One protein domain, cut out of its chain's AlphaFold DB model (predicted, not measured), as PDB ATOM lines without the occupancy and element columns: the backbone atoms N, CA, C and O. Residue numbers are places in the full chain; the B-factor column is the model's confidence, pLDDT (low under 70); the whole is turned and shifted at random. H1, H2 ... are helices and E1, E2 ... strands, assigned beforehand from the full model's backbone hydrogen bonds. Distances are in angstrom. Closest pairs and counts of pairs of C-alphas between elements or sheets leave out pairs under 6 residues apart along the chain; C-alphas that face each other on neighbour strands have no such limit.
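This is residues 32 to 102 of the 111 residues of the protein "Caspase family protein" of Aeromonadales bacterium (UniProt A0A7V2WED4). A short ribbon of two antiparallel strands, E1 and E2, lies beside a helical hairpin, H1 and H2, with H2 the nearer helix and few close contacts between. A long loop, residues 36 to 51, joins ribbon to hairpin. The 71 printed residues run E1, H1, H2, E2; the class is mixed, with 33 residues in named elements, under half. The whole is compact, radius of gyration of the C-alphas 12.1 A, spanning 35 by 24 by 16 A.

Find C-alpha 32 at (33.857, 3.564, -26.288), where E1, residues 32 to 35, begins; E2 is residues 90 to 93. H2, residues 68 to 82, runs 21.2 A from (38.640, -0.591, -32.650); H1, residues 52 to 61, runs 14.4 A.

Between E1 and E2, N 33 and O 92 are 2.8 A apart, within hydrogen-bond range. The closest C-alphas of H2 and E2, Ala 76 and Trp 90, are 7.6 A apart. H1 and H2 touch, closest at C-alphas 56 and 75, 4.9 A, opposite ways at a shallow tilt of 32 degrees, only just short of steep. In H1 and H2 every O i to N i+4 pair is within hydrogen-bond range. H1 and E2 are apart.

C-alphas 47 and 96, the farthest apart, are 37.5 A apart. The printed part has no cut; the link E1 to H1 is long. Residues 36 to 50 have pLDDT under 70.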
ATOM      1  N   LEU A  32      33.200   4.806 -26.683       78.56
ATOM      2  CA  LEU A  32      33.857   3.564 -26.288       78.56
ATOM      3  C   LEU A  32      34.703   3.819 -25.042       78.56
ATOM      4  O   LEU A  32      35.625   4.639 -25.037       78.56
ATOM      5  N   LEU A  33      34.417   3.064 -23.990       78.06
ATOM      6  CA  LEU A  33      35.104   3.127 -22.716       78.06
ATOM      7  C   LEU A  33      35.839   1.815 -22.434       78.06
ATOM      8  O   LEU A  33      35.240   0.795 -22.108       78.06
ATOM      9  N   ALA A  34      37.165   1.855 -22.540       75.44
ATOM     10  CA  ALA A  34      38.033   0.718 -22.254       75.44
ATOM     11  C   ALA A  34      38.701   0.854 -20.880       75.44
ATOM     12  O   ALA A  34      39.400   1.837 -20.607       75.44
ATOM     13  N   TYR A  35      38.503  -0.169 -20.053       72.38
ATOM     14  CA  TYR A  35      39.062  -0.334 -18.719       72.38
ATOM     15  C   TYR A  35      40.223  -1.326 -18.740       72.38
ATOM     16  O   TYR A  35      40.263  -2.294 -19.505       72.38
ATOM     17  N   PHE A  36      41.184  -1.067 -17.865       66.25
ATOM     18  CA  PHE A  36      42.486  -1.724 -17.870       66.25
ATOM     19  C   PHE A  36      42.490  -3.013 -17.059       66.25
ATOM     20  O   PHE A  36      43.250  -3.937 -17.343       66.25
ATOM     21  N   THR A  37      41.588  -3.092 -16.092       61.81
ATOM     22  CA  THR A  37      41.353  -4.225 -15.208       61.81
ATOM     23  C   THR A  37      39.852  -4.421 -15.029       61.81
ATOM     24  O   THR A  37      39.052  -3.581 -15.453       61.81
ATOM     25  N   ALA A  38      39.459  -5.524 -14.393       59.19
ATOM     26  CA  ALA A  38      38.087  -5.666 -13.940       59.19
ATOM     27  C   ALA A  38      37.792  -4.563 -12.913       59.19
ATOM     28  O   ALA A  38      38.663  -4.165 -12.133       59.19
ATOM     29  N   LEU A  39      36.560  -4.070 -12.899       55.94
ATOM     30  CA  LEU A  39      36.133  -3.088 -11.908       55.94
ATOM     31  C   LEU A  39      36.386  -3.622 -10.495       55.94
ATOM     32  O   LEU A  39      36.116  -4.786 -10.210       55.94
ATOM     33  N   GLY A  40      36.971  -2.789  -9.641       52.34
ATOM     34  CA  GLY A  40      37.400  -3.200  -8.306       52.34
ATOM     35  C   GLY A  40      38.784  -3.855  -8.192       52.34
ATOM     36  O   GLY A  40      39.230  -4.118  -7.076       52.34
ATOM     37  N   SER A  41      39.486  -4.109  -9.304       56.69
ATOM     38  CA  SER A  41      40.783  -4.807  -9.300       56.69
ATOM     39  C   SER A  41      41.972  -3.905  -9.650       56.69
ATOM     40  O   SER A  41      41.855  -2.948 -10.422       56.69
ATOM     41  N   ILE A  42      43.127  -4.217  -9.063       60.47
ATOM     42  CA  ILE A  42      44.378  -3.463  -9.214       60.47
ATOM     43  C   ILE A  42      45.112  -3.958 -10.466       60.47
ATOM     44  O   ILE A  42      45.140  -5.156 -10.743       60.47
ATOM     45  N   ALA A  43      45.668  -3.032 -11.252       62.78
ATOM     46  CA  ALA A  43      46.467  -3.374 -12.426       62.78
ATOM     47  C   ALA A  43      47.837  -3.870 -11.984       62.78
ATOM     48  O   ALA A  43      48.445  -3.278 -11.099       62.78
ATOM     49  N   ALA A  44      48.342  -4.922 -12.623       64.50
ATOM     50  CA  ALA A  44      49.730  -5.296 -12.429       64.50
ATOM     51  C   ALA A  44      50.628  -4.231 -13.079       64.50
ATOM     52  O   ALA A  44      50.459  -3.912 -14.261       64.50
ATOM     53  N   ASP A  45      51.609  -3.720 -12.334       61.03
ATOM     54  CA  ASP A  45      52.660  -2.864 -12.898       61.03
ATOM     55  C   ASP A  45      53.548  -3.645 -13.885       61.03
ATOM     56  O   ASP A  45      54.097  -3.069 -14.824       61.03
ATOM     57  N   GLY A  46      53.589  -4.976 -13.746       61.03
ATOM     58  CA  GLY A  46      54.448  -5.866 -14.524       61.03
ATOM     59  C   GLY A  46      55.926  -5.712 -14.161       61.03
ATOM     60  O   GLY A  46      56.310  -4.839 -13.392       61.03
ATOM     61  N   ASP A  47      56.771  -6.556 -14.751       61.25
ATOM     62  CA  ASP A  47      58.206  -6.615 -14.419       61.25
ATOM     63  C   ASP A  47      59.077  -5.710 -15.319       61.25
ATOM     64  O   ASP A  47      60.295  -5.869 -15.398       61.25
ATOM     65  N   GLY A  48      58.464  -4.790 -16.073       65.31
ATOM     66  CA  GLY A  48      59.132  -3.999 -17.111       65.31
ATOM     67  C   GLY A  48      58.756  -2.517 -17.104       65.31
ATOM     68  O   GLY A  48      58.027  -2.036 -16.248       65.31
ATOM     69  N   LYS A  49      59.239  -1.769 -18.107       67.44
ATOM     70  CA  LYS A  49      59.032  -0.308 -18.218       67.44
ATOM     71  C   LYS A  49      57.560   0.113 -18.384       67.44
ATOM     72  O   LYS A  49      57.214   1.246 -18.071       67.44
ATOM     73  N   ASN A  50      56.719  -0.774 -18.912       64.06
ATOM     74  CA  ASN A  50      55.302  -0.530 -19.169       64.06
ATOM     75  C   ASN A  50      54.473  -1.642 -18.530       64.06
ATOM     76  O   ASN A  50      54.862  -2.807 -18.622       64.06
ATOM     77  N   SER A  51      53.286  -1.298 -18.021       71.69
ATOM     78  CA  SER A  51      52.332  -2.306 -17.556       71.69
ATOM     79  C   SER A  51      51.938  -3.273 -18.681       71.69
ATOM     80  O   SER A  51      51.889  -2.855 -19.851       71.69
ATOM     81  N   PRO A  52      51.605  -4.546 -18.366       76.31
ATOM     82  CA  PRO A  52      51.189  -5.546 -19.353       76.31
ATOM     83  C   PRO A  52      50.077  -5.031 -20.267       76.31
ATOM     84  O   PRO A  52      50.083  -5.257 -21.475       76.31
ATOM     85  N   TYR A  53      49.159  -4.235 -19.711       75.25
ATOM     86  CA  TYR A  53      48.120  -3.590 -20.498       75.25
ATOM     87  C   TYR A  53      48.658  -2.545 -21.466       75.25
ATOM     88  O   TYR A  53      48.338  -2.598 -22.651       75.25
ATOM     89  N   THR A  54      49.459  -1.586 -20.996       79.75
ATOM     90  CA  THR A  54      49.970  -0.507 -21.860       79.75
ATOM     91  C   THR A  54      50.759  -1.092 -23.031       79.75
ATOM     92  O   THR A  54      50.582  -0.691 -24.181       79.75
ATOM     93  N   LYS A  55      51.565  -2.119 -22.751       82.69
ATOM     94  CA  LYS A  55      52.304  -2.886 -23.757       82.69
ATOM     95  C   LYS A  55      51.373  -3.572 -24.763       82.69
ATOM     96  O   LYS A  55      51.566  -3.422 -25.971       82.69
ATOM     97  N   ALA A  56      50.359  -4.294 -24.285       85.00
ATOM     98  CA  ALA A  56      49.391  -4.989 -25.132       85.00
ATOM     99  C   ALA A  56      48.581  -4.030 -26.017       85.00
ATOM    100  O   ALA A  56      48.393  -4.286 -27.207       85.00
ATOM    101  N   GLN A  57      48.143  -2.905 -25.459       83.62
ATOM    102  CA  GLN A  57      47.329  -1.920 -26.158       83.62
ATOM    103  C   GLN A  57      48.104  -1.204 -27.262       83.62
ATOM    104  O   GLN A  57      47.620  -1.132 -28.389       83.62
ATOM    105  N   VAL A  58      49.319  -0.723 -26.981       85.75
ATOM    106  CA  VAL A  58      50.165  -0.086 -28.007       85.75
ATOM    107  C   VAL A  58      50.460  -1.065 -29.142       85.75
ATOM    108  O   VAL A  58      50.396  -0.694 -30.314       85.75
ATOM    109  N   LYS A  59      50.729  -2.337 -28.819       87.06
ATOM    110  CA  LYS A  59      50.945  -3.375 -29.832       87.06
ATOM    111  C   LYS A  59      49.712  -3.583 -30.717       87.06
ATOM    112  O   LYS A  59      49.865  -3.697 -31.930       87.06
ATOM    113  N   ALA A  60      48.517  -3.624 -30.131       87.31
ATOM    114  CA  ALA A  60      47.276  -3.830 -30.871       87.31
ATOM    115  C   ALA A  60      46.897  -2.608 -31.733       87.31
ATOM    116  O   ALA A  60      46.564  -2.774 -32.901       87.31
ATOM    117  N   MET A  61      47.031  -1.381 -31.212       86.69
ATOM    118  CA  MET A  61      46.743  -0.143 -31.963       86.69
ATOM    119  C   MET A  61      47.680   0.068 -33.158       86.69
ATOM    120  O   MET A  61      47.309   0.706 -34.139       86.69
ATOM    121  N   ASN A  62      48.902  -0.467 -33.091       88.25
ATOM    122  CA  ASN A  62      49.864  -0.372 -34.186       88.25
ATOM    123  C   ASN A  62      49.565  -1.315 -35.360       88.25
ATOM    124  O   ASN A  62      50.219  -1.195 -36.396       88.25
ATOM    125  N   GLN A  63      48.592  -2.221 -35.238       87.25
ATOM    126  CA  GLN A  63      48.186  -3.070 -36.352       87.25
ATOM    127  C   GLN A  63      47.261  -2.306 -37.315       87.25
ATOM    128  O   GLN A  63      46.178  -1.879 -36.912       87.25
ATOM    129  N   PRO A  64      47.645  -2.143 -38.593       88.94
ATOM    130  CA  PRO A  64      46.817  -1.451 -39.570       88.94
ATOM    131  C   PRO A  64      45.594  -2.274 -39.994       88.94
ATOM    132  O   PRO A  64      45.633  -3.503 -40.056       88.94
ATOM    133  N   GLY A  65      44.510  -1.578 -40.336       88.94
ATOM    134  CA  GLY A  65      43.276  -2.158 -40.866       88.94
ATOM    135  C   GLY A  65      42.428  -2.900 -39.835       88.94
ATOM    136  O   GLY A  65      41.621  -3.747 -40.216       88.94
ATOM    137  N   ARG A  66      42.624  -2.637 -38.540       90.56
ATOM    138  CA  ARG A  66      41.848  -3.259 -37.463       90.56
ATOM    139  C   ARG A  66      40.804  -2.294 -36.918       90.56
ATOM    140  O   ARG A  66      41.153  -1.188 -36.507       90.56
ATOM    141  N   GLN A  67      39.555  -2.755 -36.888       90.94
ATOM    142  CA  GLN A  67      38.479  -2.082 -36.171       90.94
ATOM    143  C   GLN A  67      38.820  -1.985 -34.679       90.94
ATOM    144  O   GLN A  67      39.512  -2.847 -34.119       90.94
ATOM    145  N   VAL A  68      38.332  -0.932 -34.039       89.25
ATOM    146  CA  VAL A  68      38.640  -0.591 -32.650       89.25
ATOM    147  C   VAL A  68      38.287  -1.721 -31.674       89.25
ATOM    148  O   VAL A  68      39.059  -2.023 -30.763       89.25
ATOM    149  N   GLU A  69      37.185  -2.427 -31.911       88.38
ATOM    150  CA  GLU A  69      36.715  -3.561 -31.115       88.38
ATOM    151  C   GLU A  69      37.702  -4.727 -31.174       88.38
ATOM    152  O   GLU A  69      37.979  -5.371 -30.157       88.38
ATOM    153  N   ILE A  70      38.285  -4.973 -32.351       90.50
ATOM    154  CA  ILE A  70      39.306  -6.009 -32.544       90.50
ATOM    155  C   ILE A  70      40.577  -5.638 -31.786       90.50
ATOM    156  O   ILE A  70      41.131  -6.480 -31.078       90.50
ATOM    157  N   VAL A  71      40.996  -4.374 -31.863       90.94
ATOM    158  CA  VAL A  71      42.175  -3.874 -31.145       90.94
ATOM    159  C   VAL A  71      42.037  -4.091 -29.637       90.94
ATOM    160  O   VAL A  71      42.943  -4.642 -29.004       90.94
ATOM    161  N   PHE A  72      40.894  -3.733 -29.046       89.56
ATOM    162  CA  PHE A  72      40.687  -3.942 -27.613       89.56
ATOM    163  C   PHE A  72      40.536  -5.418 -27.232       89.56
ATOM    164  O   PHE A  72      41.037  -5.826 -26.182       89.56
ATOM    165  N   LYS A  73      39.913  -6.244 -28.081       89.69
ATOM    166  CA  LYS A  73      39.804  -7.693 -27.858       89.69
ATOM    167  C   LYS A  73      41.175  -8.373 -27.854       89.69
ATOM    168  O   LYS A  73      41.438  -9.230 -27.006       89.69
ATOM    169  N   GLU A  74      42.062  -7.986 -28.766       91.00
ATOM    170  CA  GLU A  74      43.437  -8.490 -28.815       91.00
ATOM    171  C   GLU A  74      44.258  -8.038 -27.607       91.00
ATOM    172  O   GLU A  74      44.942  -8.860 -26.989       91.00
ATOM    173  N   ALA A  75      44.141  -6.762 -27.222       88.38
ATOM    174  CA  ALA A  75      44.791  -6.246 -26.023       88.38
ATOM    175  C   ALA A  75      44.330  -7.012 -24.769       88.38
ATOM    176  O   ALA A  75      45.164  -7.492 -24.001       88.38
ATOM    177  N   ALA A  76      43.019  -7.229 -24.609       87.88
ATOM    178  CA  ALA A  76      42.454  -7.991 -23.496       87.88
ATOM    179  C   ALA A  76      42.973  -9.436 -23.448       87.88
ATOM    180  O   ALA A  76      43.362  -9.923 -22.383       87.88
ATOM    181  N   LYS A  77      43.045 -10.109 -24.603       89.62
ATOM    182  CA  LYS A  77      43.606 -11.463 -24.714       89.62
ATOM    183  C   LYS A  77      45.081 -11.501 -24.307       89.62
ATOM    184  O   LYS A  77      45.482 -12.400 -23.572       89.62
ATOM    185  N   SER A  78      45.879 -10.534 -24.758       88.56
ATOM    186  CA  SER A  78      47.303 -10.457 -24.418       88.56
ATOM    187  C   SER A  78      47.513 -10.244 -22.919       88.56
ATOM    188  O   SER A  78      48.312 -10.956 -22.317       88.56
ATOM    189  N   VAL A  79      46.757  -9.330 -22.306       85.81
ATOM    190  CA  VAL A  79      46.831  -9.057 -20.860       85.81
ATOM    191  C   VAL A  79      46.429 -10.278 -20.046       85.81
ATOM    192  O   VAL A  79      47.142 -10.648 -19.113       85.81
ATOM    193  N   LYS A  80      45.330 -10.945 -20.416       86.44
ATOM    194  CA  LYS A  80      44.897 -12.175 -19.749       86.44
ATOM    195  C   LYS A  80      45.994 -13.240 -19.794       86.44
ATOM    196  O   LYS A  80      46.251 -13.887 -18.786       86.44
ATOM    197  N   ASN A  81      46.653 -13.411 -20.939       87.31
ATOM    198  CA  ASN A  81      47.713 -14.404 -21.090       87.31
ATOM    199  C   ASN A  81      48.972 -14.043 -20.283       87.31
ATOM    200  O   ASN A  81      49.506 -14.899 -19.584       87.31
ATOM    201  N   GLU A  82      49.425 -12.789 -20.347       84.62
ATOM    202  CA  GLU A  82      50.636 -12.314 -19.655       84.62
ATOM    203  C   GLU A  82      50.466 -12.338 -18.129       84.62
ATOM    204  O   GLU A  82      51.380 -12.721 -17.408       84.62
ATOM    205  N   THR A  83      49.262 -12.036 -17.638       82.12
ATOM    206  CA  THR A  83      48.924 -12.071 -16.203       82.12
ATOM    207  C   THR A  83      48.387 -13.424 -15.728       82.12
ATOM    208  O   THR A  83      47.915 -13.535 -14.598       82.12
ATOM    209  N   LYS A  84      48.406 -14.466 -16.574       85.19
ATOM    210  CA  LYS A  84      47.853 -15.803 -16.265       85.19
ATOM    211  C   LYS A  84      46.404 -15.763 -15.749       85.19
ATOM    212  O   LYS A  84      46.006 -16.558 -14.903       85.19
ATOM    213  N   GLY A  85      45.606 -14.829 -16.258       82.25
ATOM    214  CA  GLY A  85      44.203 -14.643 -15.896       82.25
ATOM    215  C   GLY A  85      43.954 -13.776 -14.664       82.25
ATOM    216  O   GLY A  85      42.790 -13.545 -14.349       82.25
ATOM    217  N   GLN A  86      44.993 -13.261 -13.999       77.69
ATOM    218  CA  GLN A  86      44.832 -12.375 -12.840       77.69
ATOM    219  C   GLN A  86      44.241 -11.011 -13.218       77.69
ATOM    220  O   GLN A  86      43.556 -10.391 -12.408       77.69
ATOM    221  N   GLN A  87      44.465 -10.556 -14.454       77.31
ATOM    222  CA  GLN A  87      43.912  -9.312 -14.971       77.31
ATOM    223  C   GLN A  87      42.996  -9.588 -16.162       77.31
ATOM    224  O   GLN A  87      43.397 -10.189 -17.162       77.31
ATOM    225  N   ILE A  88      41.758  -9.107 -16.064       82.56
ATOM    226  CA  ILE A  88      40.744  -9.236 -17.114       82.56
ATOM    227  C   ILE A  88      40.271  -7.832 -17.497       82.56
ATOM    228  O   ILE A  88      39.442  -7.257 -16.795       82.56
ATOM    229  N   PRO A  89      40.804  -7.256 -18.584       82.06
ATOM    230  CA  PRO A  89      40.310  -5.996 -19.121       82.06
ATOM    231  C   PRO A  89      38.835  -6.031 -19.505       82.06
ATOM    232  O   PRO A  89      38.334  -7.056 -19.971       82.06
ATOM    233  N   TRP A  90      38.166  -4.887 -19.380       81.81
ATOM    234  CA  TRP A  90      36.758  -4.732 -19.743       81.81
ATOM    235  C   TRP A  90      36.555  -3.554 -20.697       81.81
ATOM    236  O   TRP A  90      37.296  -2.576 -20.651       81.81
ATOM    237  N   VAL A  91      35.551  -3.639 -21.570       81.25
ATOM    238  CA  VAL A  91      35.188  -2.570 -22.508       81.25
ATOM    239  C   VAL A  91      33.673  -2.401 -22.492       81.25
ATOM    240  O   VAL A  91      32.951  -3.378 -22.672       81.25
ATOM    241  N   SER A  92      33.221  -1.163 -22.311       81.62
ATOM    242  CA  SER A  92      31.861  -0.717 -22.620       81.62
ATOM    243  C   SER A  92      31.890   0.026 -23.944       81.62
ATOM    244  O   SER A  92      32.788   0.841 -24.161       81.62
ATOM    245  N   SER A  93      30.931  -0.213 -24.829       81.00
ATOM    246  CA  SER A  93      30.871   0.494 -26.104       81.00
ATOM    247  C   SER A  93      29.436   0.794 -26.504       81.00
ATOM    248  O   SER A  93      28.555  -0.044 -26.345       81.00
ATOM    249  N   SER A  94      29.238   1.989 -27.047       82.75
ATOM    250  CA  SER A  94      27.992   2.482 -27.646       82.75
ATOM    251  C   SER A  94      28.239   3.078 -29.040       82.75
ATOM    252  O   SER A  94      27.425   3.845 -29.557       82.75
ATOM    253  N   ILE A  95      29.404   2.784 -29.631       83.06
ATOM    254  CA  ILE A  95      29.732   3.218 -30.989       83.06
ATOM    255  C   ILE A  95      28.927   2.397 -31.993       83.06
ATOM    256  O   ILE A  95      28.717   1.200 -31.809       83.06
ATOM    257  N   THR A  96      28.466   3.057 -33.046       80.81
ATOM    258  CA  THR A  96      27.648   2.455 -34.109       80.81
ATOM    259  C   THR A  96      28.355   2.435 -35.461       80.81
ATOM    260  O   THR A  96      27.854   1.819 -36.396       80.81
ATOM    261  N   GLY A  97      29.499   3.114 -35.573       84.56
ATOM    262  CA  GLY A  97      30.303   3.191 -36.786       84.56
ATOM    263  C   GLY A  97      31.685   2.582 -36.598       84.56
ATOM    264  O   GLY A  97      32.163   2.419 -35.475       84.56
ATOM    265  N   ASP A  98      32.336   2.300 -37.722       87.81
ATOM    266  CA  ASP A  98      33.666   1.712 -37.730       87.81
ATOM    267  C   ASP A  98      34.734   2.761 -37.402       87.81
ATOM    268  O   ASP A  98      34.802   3.829 -38.014       87.81
ATOM    269  N   PHE A  99      35.615   2.430 -36.459       86.81
ATOM    270  CA  PHE A  99      36.801   3.222 -36.149       86.81
ATOM    271  C   PHE A  99      38.063   2.383 -36.324       86.81
ATOM    272  O   PHE A  99      38.135   1.244 -35.860       86.81
ATOM    273  N   TYR A 100      39.092   2.985 -36.917       88.50
ATOM    274  CA  TYR A 100      40.394   2.368 -37.128       88.50
ATOM    275  C   TYR A 100      41.481   3.268 -36.545       88.50
ATOM    276  O   TYR A 100      41.572   4.447 -36.874       88.50
ATOM    277  N   PHE A 101      42.355   2.713 -35.702       86.00
ATOM    278  CA  PHE A 101      43.522   3.461 -35.210       86.00
ATOM    279  C   PHE A 101      44.540   3.736 -36.319       86.00
ATOM    280  O   PHE A 101      45.266   4.728 -36.283       86.00
ATOM    281  N   ARG A 102      44.620   2.819 -37.284       86.06
ATOM    282  CA  ARG A 102      45.485   2.905 -38.454       86.06
ATOM    283  C   ARG A 102      44.747   2.292 -39.626       86.06
ATOM    284  O   ARG A 102      44.454   1.097 -39.598       86.06
TER     285      ARG A 102